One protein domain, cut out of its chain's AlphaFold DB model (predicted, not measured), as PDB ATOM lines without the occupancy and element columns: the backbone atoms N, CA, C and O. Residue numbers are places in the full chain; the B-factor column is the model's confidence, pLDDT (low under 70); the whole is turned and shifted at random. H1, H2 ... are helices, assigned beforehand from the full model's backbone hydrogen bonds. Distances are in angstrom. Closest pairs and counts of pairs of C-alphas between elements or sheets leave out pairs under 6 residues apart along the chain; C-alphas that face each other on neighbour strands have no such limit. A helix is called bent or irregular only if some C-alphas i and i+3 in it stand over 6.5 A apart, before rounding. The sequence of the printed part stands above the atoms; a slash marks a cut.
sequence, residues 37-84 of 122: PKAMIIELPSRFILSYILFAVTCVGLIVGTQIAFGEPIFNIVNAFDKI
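Overview. This is residues 37 to 84 of the 122 residues of an uncharacterized protein of Enterococcus sp. 7D2_DIV0200 (UniProt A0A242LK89). One long, nearly straight helix, H1, makes the rod; past its end the link folds back and sets a short helix, H2, beside the last part of H1, while residues 37 to 58 stick out bare. The printed part has 48 residues with two named helices, H1 then H2, no named strand, and is all helix. It is extended, with a radius of gyration of the C-alphas of 15.7 A and spans of 49 by 16 by 12 A.

Arrangement. Start at H1, residues 37 to 70, and go on to H2, residues 77 to 82. The two are close but not clearly touching; their closest C-alphas, of Thr 66 and Ala 80, are 6.9 A apart. They run the same way at a steep tilt of 37 degrees, only just past shallow. In H2 every O i to N i+4 pair is within hydrogen-bond range; in H1, 28 of 30 are.

Along the chain. Find C-alpha 37 at (-39.833, 11.521, -53.090); from there H1 runs 48.7 A to C-alpha 70 at (-36.756, -0.137, -5.957). H1 is neither bent nor irregular, but only just: C-alphas 41 and 44 are 6.5 A apart. H2 ends at C-alpha 82, (-32.313, -8.686, -11.968).

Size, cuts and confidence. The C-alphas farthest apart, of Pro 37 and Gly 71, are 49.6 A apart. The printed part has no cut, its link is short, and no printed residue is under 70 in pLDDT.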
ATOM      1  N   PRO A  37     -40.643  10.547 -53.829       84.44
ATOM      2  CA  PRO A  37     -39.833  11.521 -53.090       84.44
ATOM      3  C   PRO A  37     -40.428  11.871 -51.719       84.44
ATOM      4  O   PRO A  37     -39.707  12.088 -50.750       84.44
ATOM      5  N   LYS A  38     -41.764  11.855 -51.611       86.50
ATOM      6  CA  LYS A  38     -42.487  12.077 -50.352       86.50
ATOM      7  C   LYS A  38     -42.117  11.042 -49.283       86.50
ATOM      8  O   LYS A  38     -41.949  11.412 -48.122       86.50
ATOM      9  N   ALA A  39     -41.948   9.775 -49.669       82.25
ATOM     10  CA  ALA A  39     -41.557   8.711 -48.745       82.25
ATOM     11  C   ALA A  39     -40.157   8.945 -48.152       82.25
ATOM     12  O   ALA A  39     -39.930   8.695 -46.970       82.25
ATOM     13  N   MET A  40     -39.236   9.494 -48.947       82.31
ATOM     14  CA  MET A  40     -37.901   9.869 -48.481       82.31
ATOM     15  C   MET A  40     -37.926  11.115 -47.586       82.31
ATOM     16  O   MET A  40     -37.312  11.118 -46.526       82.31
ATOM     17  N   ILE A  41     -38.630  12.171 -47.999       83.31
ATOM     18  CA  ILE A  41     -38.545  13.488 -47.349       83.31
ATOM     19  C   ILE A  41     -39.383  13.557 -46.069       83.31
ATOM     20  O   ILE A  41     -38.988  14.218 -45.115       83.31
ATOM     21  N   ILE A  42     -40.545  12.899 -46.037       84.62
ATOM     22  CA  ILE A  42     -41.498  13.036 -44.926       84.62
ATOM     23  C   ILE A  42     -41.539  11.772 -44.080       84.62
ATOM     24  O   ILE A  42     -41.471  11.833 -42.852       84.62
ATOM     25  N   GLU A  43     -41.673  10.610 -44.714       84.88
ATOM     26  CA  GLU A  43     -41.954   9.390 -43.961       84.88
ATOM     27  C   GLU A  43     -40.727   8.858 -43.217       84.88
ATOM     28  O   GLU A  43     -40.864   8.335 -42.114       84.88
ATOM     29  N   LEU A  44     -39.527   9.001 -43.786       83.38
ATOM     30  CA  LEU A  44     -38.299   8.598 -43.105       83.38
ATOM     31  C   LEU A  44     -38.048   9.471 -41.856       83.38
ATOM     32  O   LEU A  44     -38.005   8.899 -40.764       83.38
ATOM     33  N   PRO A  45     -37.994  10.820 -41.930       83.56
ATOM     34  CA  PRO A  45     -37.797  11.647 -40.736       83.56
ATOM     35  C   PRO A  45     -38.918  11.525 -39.700       83.56
ATOM     36  O   PRO A  45     -38.641  11.502 -38.505       83.56
ATOM     37  N   SER A  46     -40.181  11.406 -40.126       86.19
ATOM     38  CA  SER A  46     -41.299  11.250 -39.180       86.19
ATOM     39  C   SER A  46     -41.219   9.943 -38.392       86.19
ATOM     40  O   SER A  46     -41.464   9.951 -37.186       86.19
ATOM     41  N   ARG A  47     -40.814   8.836 -39.032       86.69
ATOM     42  CA  ARG A  47     -40.573   7.564 -38.337       86.69
ATOM     43  C   ARG A  47     -39.422   7.671 -37.337       86.69
ATOM     44  O   ARG A  47     -39.570   7.183 -36.222       86.69
ATOM     45  N   PHE A  48     -38.338   8.372 -37.680       83.31
ATOM     46  CA  PHE A  48     -37.259   8.656 -36.726       83.31
ATOM     47  C   PHE A  48     -37.762   9.436 -35.509       83.31
ATOM     48  O   PHE A  48     -37.542   9.006 -34.381       83.31
ATOM     49  N   ILE A  49     -38.473  10.548 -35.720       87.75
ATOM     50  CA  ILE A  49     -39.008  11.373 -34.626       87.75
ATOM     51  C   ILE A  49     -39.924  10.543 -33.720       87.75
ATOM     52  O   ILE A  49     -39.788  10.589 -32.498       87.75
ATOM     53  N   LEU A  50     -40.816   9.741 -34.306       90.25
ATOM     54  CA  LEU A  50     -41.698   8.857 -33.547       90.25
ATOM     55  C   LEU A  50     -40.904   7.854 -32.698       90.25
ATOM     56  O   LEU A  50     -41.180   7.715 -31.507       90.25
ATOM     57  N   SER A  51     -39.901   7.189 -33.275       85.31
ATOM     58  CA  SER A  51     -39.037   6.258 -32.539       85.31
ATOM     59  C   SER A  51     -38.302   6.937 -31.385       85.31
ATOM     60  O   SER A  51     -38.196   6.355 -30.310       85.31
ATOM     61  N   TYR A  52     -37.848   8.176 -31.565       82.81
ATOM     62  CA  TYR A  52     -37.203   8.952 -30.508       82.81
ATOM     63  C   TYR A  52     -38.142   9.308 -29.361       82.81
ATOM     64  O   TYR A  52     -37.748   9.219 -28.202       82.81
ATOM     65  N   ILE A  53     -39.382   9.686 -29.671       90.31
ATOM     66  CA  ILE A  53     -40.398   9.958 -28.649       90.31
ATOM     67  C   ILE A  53     -40.691   8.677 -27.862       90.31
ATOM     68  O   ILE A  53     -40.684   8.701 -26.633       90.31
ATOM     69  N   LEU A  54     -40.881   7.548 -28.552       90.12
ATOM     70  CA  LEU A  54     -41.103   6.252 -27.905       90.12
ATOM     71  C   LEU A  54     -39.916   5.842 -27.027       90.12
ATOM     72  O   LEU A  54     -40.113   5.382 -25.902       90.12
ATOM     73  N   PHE A  55     -38.690   6.053 -27.506       84.75
ATOM     74  CA  PHE A  55     -37.480   5.780 -26.737       84.75
ATOM     75  C   PHE A  55     -37.385   6.677 -25.500       84.75
ATOM     76  O   PHE A  55     -37.168   6.173 -24.403       84.75
ATOM     77  N   ALA A  56     -37.628   7.982 -25.640       87.62
ATOM     78  CA  ALA A  56     -37.611   8.923 -24.524       87.62
ATOM     79  C   ALA A  56     -38.642   8.552 -23.447       87.62
ATOM     80  O   ALA A  56     -38.298   8.486 -22.268       87.62
ATOM     81  N   VAL A  57     -39.880   8.240 -23.848       91.50
ATOM     82  CA  VAL A  57     -40.933   7.779 -22.928       91.50
ATOM     83  C   VAL A  57     -40.518   6.484 -22.233       91.50
ATOM     84  O   VAL A  57     -40.694   6.361 -21.024       91.50
ATOM     85  N   THR A  58     -39.916   5.545 -22.963       87.44
ATOM     86  CA  THR A  58     -39.438   4.276 -22.397       87.44
ATOM     87  C   THR A  58     -38.309   4.500 -21.390       87.44
ATOM     88  O   THR A  58     -38.358   3.952 -20.294       87.44
ATOM     89  N   CYS A  59     -37.320   5.342 -21.706       85.50
ATOM     90  CA  CYS A  59     -36.217   5.667 -20.800       85.50
ATOM     91  C   CYS A  59     -36.702   6.364 -19.527       85.50
ATOM     92  O   CYS A  59     -36.305   5.975 -18.431       85.50
ATOM     93  N   VAL A  60     -37.577   7.365 -19.656       90.25
ATOM     94  CA  VAL A  60     -38.161   8.056 -18.497       90.25
ATOM     95  C   VAL A  60     -39.001   7.085 -17.674       90.25
ATOM     96  O   VAL A  60     -38.840   7.027 -16.459       90.25
ATOM     97  N   GLY A  61     -39.849   6.283 -18.325       90.44
ATOM     98  CA  GLY A  61     -40.664   5.267 -17.667       90.44
ATOM     99  C   GLY A  61     -39.823   4.238 -16.911       90.44
ATOM    100  O   GLY A  61     -40.186   3.865 -15.802       90.44
ATOM    101  N   LEU A  62     -38.673   3.836 -17.452       85.56
ATOM    102  CA  LEU A  62     -37.750   2.917 -16.790       85.56
ATOM    103  C   LEU A  62     -37.063   3.568 -15.585       85.56
ATOM    104  O   LEU A  62     -37.085   3.006 -14.493       85.56
ATOM    105  N   ILE A  63     -36.488   4.762 -15.743       88.31
ATOM    106  CA  ILE A  63     -35.779   5.446 -14.649       88.31
ATOM    107  C   ILE A  63     -36.748   5.788 -13.510       88.31
ATOM    108  O   ILE A  63     -36.472   5.505 -12.348       88.31
ATOM    109  N   VAL A  64     -37.909   6.359 -13.832       92.12
ATOM    110  CA  VAL A  64     -38.930   6.700 -12.831       92.12
ATOM    111  C   VAL A  64     -39.570   5.436 -12.257       92.12
ATOM    112  O   VAL A  64     -39.785   5.354 -11.052       92.12
ATOM    113  N   GLY A  65     -39.836   4.427 -13.087       88.38
ATOM    114  CA  GLY A  65     -40.404   3.155 -12.649       88.38
ATOM    115  C   GLY A  65     -39.497   2.422 -11.664       88.38
ATOM    116  O   GLY A  65     -39.972   1.968 -10.629       88.38
ATOM    117  N   THR A  66     -38.190   2.370 -11.933       89.69
ATOM    118  CA  THR A  66     -37.200   1.776 -11.018       89.69
ATOM    119  C   THR A  66     -37.044   2.586  -9.734       89.69
ATOM    120  O   THR A  66     -37.008   1.993  -8.660       89.69
ATOM    121  N   GLN A  67     -37.077   3.920  -9.808       90.81
ATOM    122  CA  GLN A  67     -37.098   4.785  -8.625       90.81
ATOM    123  C   GLN A  67     -38.311   4.498  -7.723       90.81
ATOM    124  O   GLN A  67     -38.170   4.435  -6.504       90.81
ATOM    125  N   ILE A  68     -39.499   4.306  -8.305       91.38
ATOM    126  CA  ILE A  68     -40.730   4.008  -7.555       91.38
ATOM    127  C   ILE A  68     -40.719   2.573  -7.008       91.38
ATOM    128  O   ILE A  68     -41.138   2.350  -5.877       91.38
ATOM    129  N   ALA A  69     -40.255   1.601  -7.797       88.56
ATOM    130  CA  ALA A  69     -40.299   0.184  -7.439       88.56
ATOM    131  C   ALA A  69     -39.178  -0.241  -6.477       88.56
ATOM    132  O   ALA A  69     -39.406  -1.071  -5.601       88.56
ATOM    133  N   PHE A  70     -37.975   0.312  -6.640       89.31
ATOM    134  CA  PHE A  70     -36.756  -0.137  -5.957       89.31
ATOM    135  C   PHE A  70     -36.094   0.945  -5.095       89.31
ATOM    136  O   PHE A  70     -35.110   0.656  -4.418       89.31
ATOM    137  N   GLY A  71     -36.608   2.179  -5.106       90.44
ATOM    138  CA  GLY A  71     -36.088   3.288  -4.298       90.44
ATOM    139  C   GLY A  71     -34.794   3.921  -4.818       90.44
ATOM    140  O   GLY A  71     -34.255   4.810  -4.161       90.44
ATOM    141  N   GLU A  72     -34.294   3.492  -5.980       90.44
ATOM    142  CA  GLU A  72     -33.127   4.084  -6.638       90.44
ATOM    143  C   GLU A  72     -33.296   4.141  -8.168       90.44
ATOM    144  O   GLU A  72     -33.926   3.254  -8.755       90.44
ATOM    145  N   PRO A  73     -32.721   5.154  -8.846       89.06
ATOM    146  CA  PRO A  73     -32.829   5.277 -10.289       89.06
ATOM    147  C   PRO A  73     -31.795   4.364 -10.955       89.06
ATOM    148  O   PRO A  73     -30.592   4.634 -10.927       89.06
ATOM    149  N   ILE A  74     -32.256   3.283 -11.584       88.50
ATOM    150  CA  ILE A  74     -31.371   2.323 -12.249       88.50
ATOM    151  C   ILE A  74     -31.296   2.648 -13.743       88.50
ATOM    152  O   ILE A  74     -32.281   2.549 -14.469       88.50
ATOM    153  N   PHE A  75     -30.100   3.001 -14.219       86.56
ATOM    154  CA  PHE A  75     -29.853   3.304 -15.637       86.56
ATOM    155  C   PHE A  75     -29.505   2.062 -16.466       86.56
ATOM    156  O   PHE A  75     -29.751   2.023 -17.670       86.56
ATOM    157  N   ASN A  76     -28.917   1.044 -15.831       87.44
ATOM    158  CA  ASN A  76     -28.609  -0.216 -16.493       87.44
ATOM    159  C   ASN A  76     -29.856  -1.107 -16.514       87.44
ATOM    160  O   ASN A  76     -30.285  -1.617 -15.483       87.44
ATOM    161  N   ILE A  77     -30.404  -1.310 -17.710       83.88
ATOM    162  CA  ILE A  77     -31.637  -2.069 -17.935       83.88
ATOM    163  C   ILE A  77     -31.519  -3.519 -17.440       83.88
ATOM    164  O   ILE A  77     -32.463  -4.037 -16.855       83.88
ATOM    165  N   VAL A  78     -30.361  -4.161 -17.620       86.94
ATOM    166  CA  VAL A  78     -30.146  -5.550 -17.178       86.94
ATOM    167  C   VAL A  78     -30.156  -5.627 -15.652       86.94
ATOM    168  O   VAL A  78     -30.860  -6.454 -15.088       86.94
ATOM    169  N   ASN A  79     -29.484  -4.686 -14.982       88.56
ATOM    170  CA  ASN A  79     -29.525  -4.585 -13.519       88.56
ATOM    171  C   ASN A  79     -30.951  -4.312 -13.000       88.56
ATOM    172  O   ASN A  79     -31.336  -4.794 -11.941       88.56
ATOM    173  N   ALA A  80     -31.761  -3.553 -13.746       87.06
ATOM    174  CA  ALA A  80     -33.162  -3.340 -13.390       87.06
ATOM    175  C   ALA A  80     -33.986  -4.635 -13.498       87.06
ATOM    176  O   ALA A  80     -34.884  -4.842 -12.688       87.06
ATOM    177  N   PHE A  81     -33.680  -5.507 -14.465       88.69
ATOM    178  CA  PHE A  81     -34.360  -6.796 -14.628       88.69
ATOM    179  C   PHE A  81     -34.010  -7.788 -13.520       88.69
ATOM    180  O   PHE A  81     -34.906  -8.484 -13.052       88.69
ATOM    181  N   ASP A  82     -32.760  -7.799 -13.052       89.38
ATOM    182  CA  ASP A  82     -32.313  -8.686 -11.968       89.38
ATOM    183  C   ASP A  82     -33.043  -8.431 -10.637       89.38
ATOM    184  O   ASP A  82     -33.090  -9.306  -9.775       89.38
ATOM    185  N   LYS A  83     -33.643  -7.247 -10.464       89.75
ATOM    186  CA  LYS A  83     -34.435  -6.891  -9.277       89.75
ATOM    187  C   LYS A  83     -35.925  -7.217  -9.389       89.75
ATOM    188  O   LYS A  83     -36.664  -7.014  -8.430       89.75
ATOM    189  N   ILE A  84     -36.395  -7.662 -10.552       89.81
ATOM    190  CA  ILE A  84     -37.805  -7.992 -10.766       89.81
ATOM    191  C   ILE A  84     -38.030  -9.461 -10.392       89.81
ATOM    192  O   ILE A  84     -37.583 -10.360 -11.097       89.81
TER     193      ILE A  84